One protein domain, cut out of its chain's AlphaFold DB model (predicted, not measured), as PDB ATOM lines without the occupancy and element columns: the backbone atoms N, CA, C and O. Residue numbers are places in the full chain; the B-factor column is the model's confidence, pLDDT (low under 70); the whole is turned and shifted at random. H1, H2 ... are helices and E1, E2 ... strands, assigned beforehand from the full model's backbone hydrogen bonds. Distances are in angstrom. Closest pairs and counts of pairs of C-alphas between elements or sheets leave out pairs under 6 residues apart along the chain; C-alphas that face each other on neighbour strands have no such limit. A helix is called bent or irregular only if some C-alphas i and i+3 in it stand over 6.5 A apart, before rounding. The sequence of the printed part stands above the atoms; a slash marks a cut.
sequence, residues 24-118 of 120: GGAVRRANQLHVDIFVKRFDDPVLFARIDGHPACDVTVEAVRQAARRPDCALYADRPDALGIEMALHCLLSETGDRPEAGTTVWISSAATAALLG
ATOM      1  N   GLY A  24     -34.391  15.061 -26.863       91.25
ATOM      2  CA  GLY A  24     -33.932  13.746 -26.428       91.25
ATOM      3  C   GLY A  24     -32.535  13.772 -25.803       91.25
ATOM      4  O   GLY A  24     -31.614  14.422 -26.298       91.25
ATOM      5  N   GLY A  25     -32.366  13.041 -24.699       90.81
ATOM      6  CA  GLY A  25     -31.075  12.889 -24.030       90.81
ATOM      7  C   GLY A  25     -30.679  14.053 -23.116       90.81
ATOM      8  O   GLY A  25     -29.544  14.065 -22.631       90.81
ATOM      9  N   ALA A  26     -31.573  15.003 -22.837       93.12
ATOM     10  CA  ALA A  26     -31.354  16.045 -21.840       93.12
ATOM     11  C   ALA A  26     -31.208  15.467 -20.425       93.12
ATOM     12  O   ALA A  26     -30.323  15.898 -19.690       93.12
ATOM     13  N   VAL A  27     -31.972  14.426 -20.076       91.69
ATOM     14  CA  VAL A  27     -31.809  13.684 -18.812       91.69
ATOM     15  C   VAL A  27     -30.394  13.116 -18.692       91.69
ATOM     16  O   VAL A  27     -29.739  13.262 -17.661       91.69
ATOM     17  N   ARG A  28     -29.882  12.489 -19.761       91.44
ATOM     18  CA  ARG A  28     -28.515  11.951 -19.771       91.44
ATOM     19  C   ARG A  28     -27.482  13.065 -19.615       91.44
ATOM     20  O   ARG A  28     -26.557  12.890 -18.828       91.44
ATOM     21  N   ARG A  29     -27.634  14.179 -20.342       91.19
ATOM     22  CA  ARG A  29     -26.728  15.333 -20.231       91.19
ATOM     23  C   ARG A  29     -26.716  15.885 -18.809       91.19
ATOM     24  O   ARG A  29     -25.646  15.992 -18.230       91.19
ATOM     25  N   ALA A  30     -27.885  16.123 -18.217       90.25
ATOM     26  CA  ALA A  30     -28.008  16.602 -16.842       90.25
ATOM     27  C   ALA A  30     -27.300  15.672 -15.838       90.25
ATOM     28  O   ALA A  30     -26.519  16.137 -15.012       90.25
ATOM     29  N   ASN A  31     -27.478  14.352 -15.972       88.88
ATOM     30  CA  ASN A  31     -26.805  13.366 -15.119       88.88
ATOM     31  C   ASN A  31     -25.268  13.381 -15.247       88.88
ATOM     32  O   ASN A  31     -24.575  12.999 -14.306       88.88
ATOM     33  N   GLN A  32     -24.722  13.797 -16.394       92.06
ATOM     34  CA  GLN A  32     -23.275  13.877 -16.634       92.06
ATOM     35  C   GLN A  32     -22.633  15.145 -16.059       92.06
ATOM     36  O   GLN A  32     -21.414  15.184 -15.904       92.06
ATOM     37  N   LEU A  33     -23.423  16.170 -15.729       87.19
ATOM     38  CA  LEU A  33     -22.903  17.426 -15.181       87.19
ATOM     39  C   LEU A  33     -22.461  17.308 -13.718       87.19
ATOM     40  O   LEU A  33     -21.756  18.188 -13.235       87.19
ATOM     41  N   HIS A  34     -22.844  16.231 -13.020       83.38
ATOM     42  CA  HIS A  34     -22.541  16.024 -11.598       83.38
ATOM     43  C   HIS A  34     -22.965  17.207 -10.702       83.38
ATOM     44  O   HIS A  34     -22.309  17.513  -9.709       83.38
ATOM     45  N   VAL A  35     -24.070  17.864 -11.063       81.50
ATOM     46  CA  VAL A  35     -24.704  18.957 -10.314       81.50
ATOM     47  C   VAL A  35     -25.981  18.460  -9.641       81.50
ATOM     48  O   VAL A  35     -26.733  17.676 -10.224       81.50
ATOM     49  N   ASP A  36     -26.226  18.914  -8.413       84.12
ATOM     50  CA  ASP A  36     -27.413  18.530  -7.650       84.12
ATOM     51  C   ASP A  36     -28.664  19.189  -8.245       84.12
ATOM     52  O   ASP A  36     -28.927  20.369  -8.016       84.12
ATOM     53  N   ILE A  37     -29.443  18.415  -9.003       85.50
ATOM     54  CA  ILE A  37     -30.785  18.792  -9.459       85.50
ATOM     55  C   ILE A  37     -31.798  18.007  -8.632       85.50
ATOM     56  O   ILE A  37     -31.814  16.774  -8.642       85.50
ATOM     57  N   PHE A  38     -32.670  18.720  -7.924       89.19
ATOM     58  CA  PHE A  38     -33.699  18.100  -7.098       89.19
ATOM     59  C   PHE A  38     -35.009  17.982  -7.864       89.19
ATOM     60  O   PHE A  38     -35.534  18.972  -8.366       89.19
ATOM     61  N   VAL A  39     -35.585  16.780  -7.894       89.31
ATOM     62  CA  VAL A  39     -36.925  16.562  -8.447       89.31
ATOM     63  C   VAL A  39     -37.944  16.568  -7.315       89.31
ATOM     64  O   VAL A  39     -37.863  15.760  -6.387       89.31
ATOM     65  N   LYS A  40     -38.920  17.470  -7.395       93.62
ATOM     66  CA  LYS A  40     -40.046  17.556  -6.457       93.62
ATOM     67  C   LYS A  40     -41.376  17.399  -7.181       93.62
ATOM     68  O   LYS A  40     -41.443  17.427  -8.407       93.62
ATOM     69  N   ARG A  41     -42.441  17.209  -6.404       93.75
ATOM     70  CA  ARG A  41     -43.804  17.061  -6.916       93.75
ATOM     71  C   ARG A  41     -44.671  18.243  -6.530       93.75
ATOM     72  O   ARG A  41     -44.516  18.802  -5.448       93.75
ATOM     73  N   PHE A  42     -45.592  18.566  -7.418       94.62
ATOM     74  CA  PHE A  42     -46.701  19.481  -7.193       94.62
ATOM     75  C   PHE A  42     -47.935  18.932  -7.914       94.62
ATOM     76  O   PHE A  42     -47.851  17.880  -8.553       94.62
ATOM     77  N   ASP A  43     -49.062  19.631  -7.811       93.75
ATOM     78  CA  ASP A  43     -50.305  19.227  -8.462       93.75
ATOM     79  C   ASP A  43     -50.901  20.398  -9.248       93.75
ATOM     80  O   ASP A  43     -51.442  21.344  -8.680       93.75
ATOM     81  N   ASP A  44     -50.788  20.315 -10.572       93.94
ATOM     82  CA  ASP A  44     -51.412  21.217 -11.544       93.94
ATOM     83  C   ASP A  44     -51.774  20.412 -12.809       93.94
ATOM     84  O   ASP A  44     -50.904  19.746 -13.372       93.94
ATOM     85  N   PRO A  45     -53.031  20.397 -13.274       92.19
ATOM     86  CA  PRO A  45     -53.426  19.577 -14.419       92.19
ATOM     87  C   PRO A  45     -52.965  20.129 -15.782       92.19
ATOM     88  O   PRO A  45     -53.060  19.419 -16.781       92.19
ATOM     89  N   VAL A  46     -52.501  21.379 -15.851       94.81
ATOM     90  CA  VAL A  46     -52.091  22.069 -17.084       94.81
ATOM     91  C   VAL A  46     -50.573  22.156 -17.184       94.81
ATOM     92  O   VAL A  46     -50.009  21.924 -18.257       94.81
ATOM     93  N   LEU A  47     -49.906  22.483 -16.082       96.81
ATOM     94  CA  LEU A  47     -48.460  22.629 -16.017       96.81
ATOM     95  C   LEU A  47     -47.812  21.281 -15.675       96.81
ATOM     96  O   LEU A  47     -47.977  20.765 -14.574       96.81
ATOM     97  N   PHE A  48     -47.066  20.707 -16.618       97.44
ATOM     98  CA  PHE A  48     -46.361  19.439 -16.428       97.44
ATOM     99  C   PHE A  48     -45.086  19.612 -15.603       97.44
ATOM    100  O   PHE A  48     -44.891  18.888 -14.626       97.44
ATOM    101  N   ALA A  49     -44.234  20.564 -15.981       97.38
ATOM    102  CA  ALA A  49     -42.996  20.844 -15.272       97.38
ATOM    103  C   ALA A  49     -42.777  22.346 -15.109       97.38
ATOM    104  O   ALA A  49     -43.131  23.122 -15.992       97.38
ATOM    105  N   ARG A  50     -42.158  22.726 -13.993       97.12
ATOM    106  CA  ARG A  50     -41.626  24.073 -13.750       97.12
ATOM    107  C   ARG A  50     -40.268  23.973 -13.085       97.12
ATOM    108  O   ARG A  50     -40.007  23.021 -12.345       97.12
ATOM    109  N   ILE A  51     -39.421  24.962 -13.313       96.25
ATOM    110  CA  ILE A  51     -38.063  24.985 -12.773       96.25
ATOM    111  C   ILE A  51     -37.881  26.282 -11.994       96.25
ATOM    112  O   ILE A  51     -38.126  27.371 -12.513       96.25
ATOM    113  N   ASP A  52     -37.486  26.175 -10.726       94.62
ATOM    114  CA  ASP A  52     -37.301  27.361  -9.890       94.62
ATOM    115  C   ASP A  52     -36.190  28.249 -10.466       94.62
ATOM    116  O   ASP A  52     -35.106  27.768 -10.783       94.62
ATOM    117  N   GLY A  53     -36.483  29.543 -10.622       94.19
ATOM    118  CA  GLY A  53     -35.577  30.513 -11.249       94.19
ATOM    119  C   GLY A  53     -35.651  30.578 -12.780       94.19
ATOM    120  O   GLY A  53     -35.140  31.537 -13.346       94.19
ATOM    121  N   HIS A  54     -36.347  29.642 -13.439       95.75
ATOM    122  CA  HIS A  54     -36.378  29.517 -14.903       95.75
ATOM    123  C   HIS A  54     -37.817  29.400 -15.453       95.75
ATOM    124  O   HIS A  54     -38.187  28.369 -16.018       95.75
ATOM    125  N   PRO A  55     -38.665  30.444 -15.319       94.81
ATOM    126  CA  PRO A  55     -40.071  30.395 -15.748       94.81
ATOM    127  C   PRO A  55     -40.249  30.259 -17.269       94.81
ATOM    128  O   PRO A  55     -41.315  29.871 -17.737       94.81
ATOM    129  N   ALA A  56     -39.216  30.566 -18.063       94.81
ATOM    130  CA  ALA A  56     -39.222  30.327 -19.506       94.81
ATOM    131  C   ALA A  56     -39.182  28.828 -19.864       94.81
ATOM    132  O   ALA A  56     -39.518  28.461 -20.989       94.81
ATOM    133  N   CYS A  57     -38.802  27.973 -18.907       96.75
ATOM    134  CA  CYS A  57     -38.717  26.523 -19.055       96.75
ATOM    135  C   CYS A  57     -39.932  25.766 -18.519       96.75
ATOM    136  O   CYS A  57     -39.890  24.538 -18.411       96.75
ATOM    137  N   ASP A  58     -41.015  26.472 -18.209       97.19
ATOM    138  CA  ASP A  58     -42.284  25.854 -17.851       97.19
ATOM    139  C   ASP A  58     -42.833  25.032 -19.032       97.19
ATOM    140  O   ASP A  58     -42.996  25.516 -20.154       97.19
ATOM    141  N   VAL A  59     -43.130  23.760 -18.773       97.88
ATOM    142  CA  VAL A  59     -43.633  22.808 -19.770       97.88
ATOM    143  C   VAL A  59     -45.087  22.493 -19.464       97.88
ATOM    144  O   VAL A  59     -45.408  22.018 -18.377       97.88
ATOM    145  N   THR A  60     -45.980  22.703 -20.430       97.75
ATOM    146  CA  THR A  60     -47.410  22.389 -20.292       97.75
ATOM    147  C   THR A  60     -47.750  21.008 -20.846       97.75
ATOM    148  O   THR A  60     -47.084  20.503 -21.750       97.75
ATOM    149  N   VAL A  61     -48.840  20.409 -20.359       96.38
ATOM    150  CA  VAL A  61     -49.400  19.151 -20.887       96.38
ATOM    151  C   VAL A  61     -49.639  19.236 -22.395       96.38
ATOM    152  O   VAL A  61     -49.332  18.297 -23.126       96.38
ATOM    153  N   GLU A  62     -50.161  20.364 -22.877       96.25
ATOM    154  CA  GLU A  62     -50.430  20.552 -24.304       96.25
ATOM    155  C   GLU A  62     -49.138  20.593 -25.129       96.25
ATOM    156  O   GLU A  62     -49.057  19.935 -26.166       96.25
ATOM    157  N   ALA A  63     -48.093  21.274 -24.644       96.75
ATOM    158  CA  ALA A  63     -46.792  21.289 -25.311       96.75
ATOM    159  C   ALA A  63     -46.198  19.877 -25.426       96.75
ATOM    160  O   ALA A  63     -45.711  19.494 -26.490       96.75
ATOM    161  N   VAL A  64     -46.304  19.070 -24.364       96.44
ATOM    162  CA  VAL A  64     -45.849  17.672 -24.375       96.44
ATOM    163  C   VAL A  64     -46.648  16.837 -25.374       96.44
ATOM    164  O   VAL A  64     -46.064  16.094 -26.160       96.44
ATOM    165  N   ARG A  65     -47.980  16.978 -25.405       94.12
ATOM    166  CA  ARG A  65     -48.840  16.268 -26.368       94.12
ATOM    167  C   ARG A  65     -48.498  16.623 -27.810       94.12
ATOM    168  O   ARG A  65     -48.495  15.743 -28.667       94.12
ATOM    169  N   GLN A  66     -48.221  17.893 -28.088       93.56
ATOM    170  CA  GLN A  66     -47.809  18.339 -29.418       93.56
ATOM    171  C   GLN A  66     -46.433  17.785 -29.790       93.56
ATOM    172  O   GLN A  66     -46.261  17.282 -30.900       93.56
ATOM    173  N   ALA A  67     -45.478  17.804 -28.857       93.69
ATOM    174  CA  ALA A  67     -44.144  17.250 -29.060       93.69
ATOM    175  C   ALA A  67     -44.179  15.733 -29.314       93.69
ATOM    176  O   ALA A  67     -43.552  15.261 -30.260       93.69
ATOM    177  N   ALA A  68     -44.976  14.979 -28.551       91.75
ATOM    178  CA  ALA A  68     -45.108  13.526 -28.685       91.75
ATOM    179  C   ALA A  68     -45.725  13.084 -30.025       91.75
ATOM    180  O   ALA A  68     -45.519  11.953 -30.459       91.75
ATOM    181  N   ARG A  69     -46.471  13.968 -30.708       91.12
ATOM    182  CA  ARG A  69     -47.021  13.705 -32.051       91.12
ATOM    183  C   ARG A  69     -45.994  13.876 -33.165       91.12
ATOM    184  O   ARG A  69     -46.280  13.503 -34.305       91.12
ATOM    185  N   ARG A  70     -44.840  14.485 -32.884       91.56
ATOM    186  CA  ARG A  70     -43.827  14.702 -33.909       91.56
ATOM    187  C   ARG A  70     -43.156  13.367 -34.266       91.56
ATOM    188  O   ARG A  70     -42.812  12.608 -33.358       91.56
ATOM    189  N   PRO A  71     -42.928  13.070 -35.561       90.62
ATOM    190  CA  PRO A  71     -42.335  11.796 -35.978       90.62
ATOM    191  C   PRO A  71     -40.948  11.530 -35.381       90.62
ATOM    192  O   PRO A  71     -40.594  10.389 -35.104       90.62
ATOM    193  N   ASP A  72     -40.177  12.592 -35.162       90.69
ATOM    194  CA  ASP A  72     -38.835  12.561 -34.583       90.69
ATOM    195  C   ASP A  72     -38.826  12.189 -33.087       90.69
ATOM    196  O   ASP A  72     -37.823  11.690 -32.580       90.69
ATOM    197  N   CYS A  73     -39.957  12.352 -32.395       90.88
ATOM    198  CA  CYS A  73     -40.152  12.012 -30.986       90.88
ATOM    199  C   CYS A  73     -41.020  10.759 -30.774       90.88
ATOM    200  O   CYS A  73     -41.459  10.505 -29.652       90.88
ATOM    201  N   ALA A  74     -41.240   9.940 -31.812       87.56
ATOM    202  CA  ALA A  74     -42.109   8.758 -31.755       87.56
ATOM    203  C   ALA A  74     -41.719   7.734 -30.668       87.56
ATOM    204  O   ALA A  74     -42.580   7.011 -30.173       87.56
ATOM    205  N   LEU A  75     -40.448   7.703 -30.250       86.19
ATOM    206  CA  LEU A  75     -39.964   6.856 -29.150       86.19
ATOM    207  C   LEU A  75     -40.585   7.191 -27.777       86.19
ATOM    208  O   LEU A  75     -40.430   6.420 -26.838       86.19
ATOM    209  N   TYR A  76     -41.235   8.351 -27.660       89.50
ATOM    210  CA  TYR A  76     -41.916   8.815 -26.455       89.50
ATOM    211  C   TYR A  76     -43.444   8.789 -26.602       89.50
ATOM    212  O   TYR A  76     -44.148   9.294 -25.730       89.50
ATOM    213  N   ALA A  77     -43.985   8.243 -27.697       85.94
ATOM    214  CA  ALA A  77     -45.424   8.270 -27.965       85.94
ATOM    215  C   ALA A  77     -46.251   7.550 -26.882       85.94
ATOM    216  O   ALA A  77     -47.377   7.953 -26.598       85.94
ATOM    217  N   ASP A  78     -45.689   6.514 -26.259       87.94
ATOM    218  CA  ASP A  78     -46.269   5.754 -25.146       87.94
ATOM    219  C   ASP A  78     -45.830   6.265 -23.761       87.94
ATOM    220  O   ASP A  78     -46.427   5.902 -22.747       87.94
ATOM    221  N   ARG A  79     -44.807   7.125 -23.714       89.75
ATOM    222  CA  ARG A  79     -44.231   7.733 -22.507       89.75
ATOM    223  C   ARG A  79     -44.110   9.258 -22.638       89.75
ATOM    224  O   ARG A  79     -43.006   9.804 -22.529       89.75
ATOM    225  N   PRO A  80     -45.226   9.980 -22.861       89.94
ATOM    226  CA  PRO A  80     -45.203  11.438 -22.975       89.94
ATOM    227  C   PRO A  80     -44.714  12.118 -21.687       89.94
ATOM    228  O   PRO A  80     -44.130  13.195 -21.744       89.94
ATOM    229  N   ASP A  81     -44.876  11.474 -20.529       91.88
ATOM    230  CA  ASP A  81     -44.298  11.906 -19.253       91.88
ATOM    231  C   ASP A  81     -42.768  12.026 -19.322       91.88
ATOM    232  O   ASP A  81     -42.195  13.032 -18.900       91.88
ATOM    233  N   ALA A  82     -42.100  11.030 -19.910       93.88
ATOM    234  CA  ALA A  82     -40.654  11.045 -20.080       93.88
ATOM    235  C   ALA A  82     -40.217  12.174 -21.026       93.88
ATOM    236  O   ALA A  82     -39.249  12.875 -20.732       93.88
ATOM    237  N   LEU A  83     -40.965  12.409 -22.111       95.12
ATOM    238  CA  LEU A  83     -40.703  13.529 -23.019       95.12
ATOM    239  C   LEU A  83     -40.842  14.882 -22.321       95.12
ATOM    240  O   LEU A  83     -40.012  15.758 -22.535       95.12
ATOM    241  N   GLY A  84     -41.848  15.060 -21.463       95.69
ATOM    242  CA  GLY A  84     -42.014  16.306 -20.716       95.69
ATOM    243  C   GLY A  84     -40.814  16.628 -19.822       95.69
ATOM    244  O   GLY A  84     -40.409  17.788 -19.729       95.69
ATOM    245  N   ILE A  85     -40.198  15.609 -19.212       95.06
ATOM    246  CA  ILE A  85     -38.975  15.776 -18.409       95.06
ATOM    247  C   ILE A  85     -37.797  16.171 -19.307       95.06
ATOM    248  O   ILE A  85     -37.052  17.094 -18.975       95.06
ATOM    249  N   GLU A  86     -37.643  15.507 -20.454       95.81
ATOM    250  CA  GLU A  86     -36.604  15.825 -21.440       95.81
ATOM    251  C   GLU A  86     -36.738  17.268 -21.943       95.81
ATOM    252  O   GLU A  86     -35.747  17.988 -22.012       95.81
ATOM    253  N   MET A  87     -37.962  17.726 -22.223       97.38
ATOM    254  CA  MET A  87     -38.245  19.104 -22.637       97.38
ATOM    255  C   MET A  87     -37.831  20.123 -21.570       97.38
ATOM    256  O   MET A  87     -37.145  21.094 -21.890       97.38
ATOM    257  N   ALA A  88     -38.213  19.888 -20.310       96.62
ATOM    258  CA  ALA A  88     -37.901  20.789 -19.202       96.62
ATOM    259  C   ALA A  88     -36.384  20.900 -18.983       96.62
ATOM    260  O   ALA A  88     -35.829  21.998 -18.942       96.62
ATOM    261  N   LEU A  89     -35.692  19.758 -18.924       95.69
ATOM    262  CA  LEU A  89     -34.239  19.729 -18.753       95.69
ATOM    263  C   LEU A  89     -33.507  20.286 -19.969       95.69
ATOM    264  O   LEU A  89     -32.515  20.990 -19.809       95.69
ATOM    265  N   HIS A  90     -33.983  20.013 -21.185       96.44
ATOM    266  CA  HIS A  90     -33.392  20.591 -22.383       96.44
ATOM    267  C   HIS A  90     -33.446  22.118 -22.326       96.44
ATOM    268  O   HIS A  90     -32.440  22.753 -22.623       96.44
ATOM    269  N   CYS A  91     -34.585  22.701 -21.935       97.31
ATOM    270  CA  CYS A  91     -34.700  24.147 -21.793       97.31
ATOM    271  C   CYS A  91     -33.707  24.693 -20.762       97.31
ATOM    272  O   CYS A  91     -32.926  25.574 -21.106       97.31
ATOM    273  N   LEU A  92     -33.660  24.110 -19.558       95.94
ATOM    274  CA  LEU A  92     -32.734  24.534 -18.501       95.94
ATOM    275  C   LEU A  92     -31.276  24.504 -18.969       95.94
ATOM    276  O   LEU A  92     -30.523  25.455 -18.773       95.94
ATOM    277  N   LEU A  93     -30.866  23.401 -19.594       94.94
ATOM    278  CA  LEU A  93     -29.502  23.236 -20.086       94.94
ATOM    279  C   LEU A  93     -29.182  24.227 -21.208       94.94
ATOM    280  O   LEU A  93     -28.096  24.798 -21.226       94.94
ATOM    281  N   SER A  94     -30.126  24.475 -22.115       95.81
ATOM    282  CA  SER A  94     -29.961  25.461 -23.185       95.81
ATOM    283  C   SER A  94     -29.902  26.895 -22.651       95.81
ATOM    284  O   SER A  94     -29.075  27.677 -23.111       95.81
ATOM    285  N   GLU A  95     -30.731  27.238 -21.661       95.75
ATOM    286  CA  GLU A  95     -30.753  28.559 -21.020       95.75
ATOM    287  C   GLU A  95     -29.457  28.838 -20.246       95.75
ATOM    288  O   GLU A  95     -28.922  29.944 -20.294       95.75
ATOM    289  N   THR A  96     -28.917  27.821 -19.572       93.75
ATOM    290  CA  THR A  96     -27.737  27.952 -18.700       93.75
ATOM    291  C   THR A  96     -26.411  27.626 -19.390       93.75
ATOM    292  O   THR A  96     -25.350  27.767 -18.781       93.75
ATOM    293  N   GLY A  97     -26.432  27.185 -20.651       94.00
ATOM    294  CA  GLY A  97     -25.231  26.740 -21.363       94.00
ATOM    295  C   GLY A  97     -24.583  25.508 -20.722       94.00
ATOM    296  O   GLY A  97     -23.372  25.493 -20.503       94.00
ATOM    297  N   ASP A  98     -25.404  24.505 -20.387       92.69
ATOM    298  CA  ASP A  98     -25.042  23.270 -19.676       92.69
ATOM    299  C   ASP A  98     -24.393  23.523 -18.294       92.69
ATOM    300  O   ASP A  98     -23.512  22.783 -17.852       92.69
ATOM    301  N   ARG A  99     -24.812  24.590 -17.595       92.81
ATOM    302  CA  ARG A  99     -24.309  24.969 -16.260       92.81
ATOM    303  C   ARG A  99     -25.441  25.409 -15.319       92.81
ATOM    304  O   ARG A  99     -25.446  26.561 -14.885       92.81
ATOM    305  N   PRO A 100     -26.409  24.531 -15.006       92.88
ATOM    306  CA  PRO A 100     -27.453  24.866 -14.047       92.88
ATOM    307  C   PRO A 100     -26.856  25.101 -12.654       92.88
ATOM    308  O   PRO A 100     -25.813  24.540 -12.303       92.88
ATOM    309  N   GLU A 101     -27.518  25.943 -11.865       91.19
ATOM    310  CA  GLU A 101     -27.088  26.246 -10.503       91.19
ATOM    311  C   GLU A 101     -27.190  25.005  -9.601       91.19
ATOM    312  O   GLU A 101     -28.086  24.168  -9.728       91.19
ATOM    313  N   ALA A 102     -26.257  24.867  -8.657       88.62
ATOM    314  CA  ALA A 102     -26.329  23.782  -7.689       88.62
ATOM    315  C   ALA A 102     -27.586  23.940  -6.819       88.62
ATOM    316  O   ALA A 102     -27.821  24.995  -6.230       88.62
ATOM    317  N   GLY A 103     -28.383  22.879  -6.721       87.75
ATOM    318  CA  GLY A 103     -29.632  22.875  -5.974       87.75
ATOM    319  C   GLY A 103     -30.855  23.361  -6.754       87.75
ATOM    320  O   GLY A 103     -31.922  23.507  -6.146       87.75
ATOM    321  N   THR A 104     -30.750  23.564  -8.075       93.38
ATOM    322  CA  THR A 104     -31.916  23.824  -8.931       93.38
ATOM    323  C   THR A 104     -32.990  22.759  -8.698       93.38
ATOM    324  O   THR A 104     -32.736  21.553  -8.741       93.38
ATOM    325  N   THR A 105     -34.216  23.213  -8.439       95.50
ATOM    326  CA  THR A 105     -35.366  22.333  -8.225       95.50
ATOM    327  C   THR A 105     -36.234  22.290  -9.477       95.50
ATOM    328  O   THR A 105     -36.740  23.316  -9.932       95.50
ATOM    329  N   VAL A 106     -36.437  21.084 -10.002       95.00
ATOM    330  CA  VAL A 106     -37.404  20.773 -11.057       95.00
ATOM    331  C   VAL A 106     -38.646  20.187 -10.395       95.00
ATOM    332  O   VAL A 106     -38.587  19.155  -9.724       95.00
ATOM    333  N   TRP A 107     -39.788  20.834 -10.578       97.12
ATOM    334  CA  TRP A 107     -41.069  20.340 -10.091       97.12
ATOM    335  C   TRP A 107     -41.807  19.635 -11.220       97.12
ATOM    336  O   TRP A 107     -41.959  20.206 -12.295       97.12
ATOM    337  N   ILE A 108     -42.300  18.425 -10.959       96.00
ATOM    338  CA  ILE A 108     -43.101  17.628 -11.896       96.00
ATOM    339  C   ILE A 108     -44.505  17.439 -11.323       96.00
ATOM    340  O   ILE A 108     -44.660  17.068 -10.156       96.00
ATOM    341  N   SER A 109     -45.530  17.701 -12.131       97.00
ATOM    342  CA  SER A 109     -46.921  17.620 -11.694       97.00
ATOM    343  C   SER A 109     -47.456  16.195 -11.780       97.00
ATOM    344  O   SER A 109     -47.448  15.565 -12.845       97.00
ATOM    345  N   SER A 110     -47.981  15.688 -10.662       93.00
ATOM    346  CA  SER A 110     -48.609  14.361 -10.625       93.00
ATOM    347  C   SER A 110     -49.927  14.360 -11.410       93.00
ATOM    348  O   SER A 110     -50.190  13.430 -12.173       93.00
ATOM    349  N   ALA A 111     -50.720  15.431 -11.283       92.38
ATOM    350  CA  ALA A 111     -51.977  15.610 -12.011       92.38
ATOM    351  C   ALA A 111     -51.768  15.707 -13.534       92.38
ATOM    352  O   ALA A 111     -52.472  15.050 -14.300       92.38
ATOM    353  N   ALA A 112     -50.760  16.459 -13.983       93.31
ATOM    354  CA  ALA A 112     -50.402  16.554 -15.399       93.31
ATOM    355  C   ALA A 112     -49.896  15.217 -15.955       93.31
ATOM    356  O   ALA A 112     -50.239  14.838 -17.074       93.31
ATOM    357  N   THR A 113     -49.107  14.480 -15.167       92.06
ATOM    358  CA  THR A 113     -48.638  13.137 -15.541       92.06
ATOM    359  C   THR A 113     -49.824  12.199 -15.771       92.06
ATOM    360  O   THR A 113     -49.878  11.518 -16.794       92.06
ATOM    361  N   ALA A 114     -50.821  12.212 -14.880       90.38
ATOM    362  CA  ALA A 114     -52.050  11.445 -15.068       90.38
ATOM    363  C   ALA A 114     -52.812  11.879 -16.335       90.38
ATOM    364  O   ALA A 114     -53.209  11.030 -17.133       90.38
ATOM    365  N   ALA A 115     -52.942  13.187 -16.577       88.12
ATOM    366  CA  ALA A 115     -53.606  13.725 -17.765       88.12
ATOM    367  C   ALA A 115     -52.897  13.362 -19.087       88.12
ATOM    368  O   ALA A 115     -53.544  13.247 -20.134       88.12
ATOM    369  N   LEU A 116     -51.572  13.189 -19.071       89.19
ATOM    370  CA  LEU A 116     -50.790  12.752 -20.231       89.19
ATOM    371  C   LEU A 116     -50.955  11.260 -20.522       89.19
ATOM    372  O   LEU A 116     -51.031  10.876 -21.685       89.19
ATOM    373  N   LEU A 117     -51.040  10.436 -19.479       85.62
ATOM    374  CA  LEU A 117     -51.148   8.980 -19.596       85.62
ATOM    375  C   LEU A 117     -52.591   8.490 -19.812       85.62
ATOM    376  O   LEU A 117     -52.835   7.286 -19.820       85.62
ATOM    377  N   GLY A 118     -53.547   9.405 -19.998       74.19
ATOM    378  CA  GLY A 118     -54.955   9.062 -20.200       74.19
ATOM    379  C   GLY A 118     -55.660   8.605 -18.922       74.19
ATOM    380  O   GLY A 118     -56.583   7.800 -18.995       74.19
TER     381      GLY A 118
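Overview. This is residues 24 to 118 of the 120 residues of an uncharacterized protein of Alphaproteobacteria bacterium (UniProt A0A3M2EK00). A small three-stranded sheet has the long helix H4 over one face, with the short helix H5 over the same face near the end of E3. H2 stands across the first part of H4, H1 packs on H4 with a steep crossing, and H3 lies beyond H2, farthest from the middle. The printed part has 95 residues, with five named helices and three named strands in the order H1 E1 E2 H2 H3 H4 E3 H5; the sheet's order is E1 E3 E2, mixed, and the class is mixed, helices and strands. The whole is compact, with a radius of gyration of the C-alphas of 12.6 A and spans of 34 by 29 by 19 A.

Along the chain. The sheet holds E1, residues 38 to 42, 13.1 A long; E3, residues 105 to 109, 13.0 A; and E2, residues 47 to 51, 11.1 A. H4, residues 80 to 96, runs 24.4 A from C-alpha 80 at (-45.203, 11.438, -22.975) to C-alpha 96 at (-27.737, 27.952, -18.700). The shorter helices are H5, residues 110 to 116; H2, residues 61 to 68; H3, residues 71 to 76; and H1, residues 26 to 32, which begins with C-alpha 26 at (-31.354, 16.045, -21.840). H3 is irregular: C-alphas 72 and 75 are 8.0 A apart.

Arrangement. E1 and E3 are parallel, with N 106 and O 38 at 2.8 A. E3 and E2 are antiparallel, with N 107 and O 50 at 2.8 A. H4 and H5 are on the same face of the sheet, two layers, helices over a sheet. H4 has a height over the sheet of 8.6 A, and its closest C-alphas to E2 are those of Ala 88 and Ala 49, 6.4 A. H5 has a height of 7.5 A and runs across the strands, at 69 degrees to E2 on the local plane. H2 only grazes the sheet with residues 61 to 64. It touches H4, whose residues 80 to 87 alone meet it, about perpendicular at 85 degrees, closest at the C-alphas of Val 64 and Gly 84, 5.5 A. H1 touches H4 at a steep tilt of 61 degrees, closest at the C-alphas of Ala 26 and His 90, 5.0 A; it is not on the sheet. H2 and H3 only just touch, and only at the corner, with 3 pairs of C-alphas within 8 A, the closest Ala 68 and Tyr 76, 6.1 A. Every O i to N i+4 pair is within hydrogen-bond range in H1, H2, H4 and H5; H3 has 0 of 2, and 2 of its 3 O i to N i+3 pairs.

Size, cuts and confidence. The C-alphas of Arg 99 and Gly 118 are farthest apart, 34.8 A. The printed part has no cut and no long link. Its mean pLDDT is 92.6, and no printed residue is under 70.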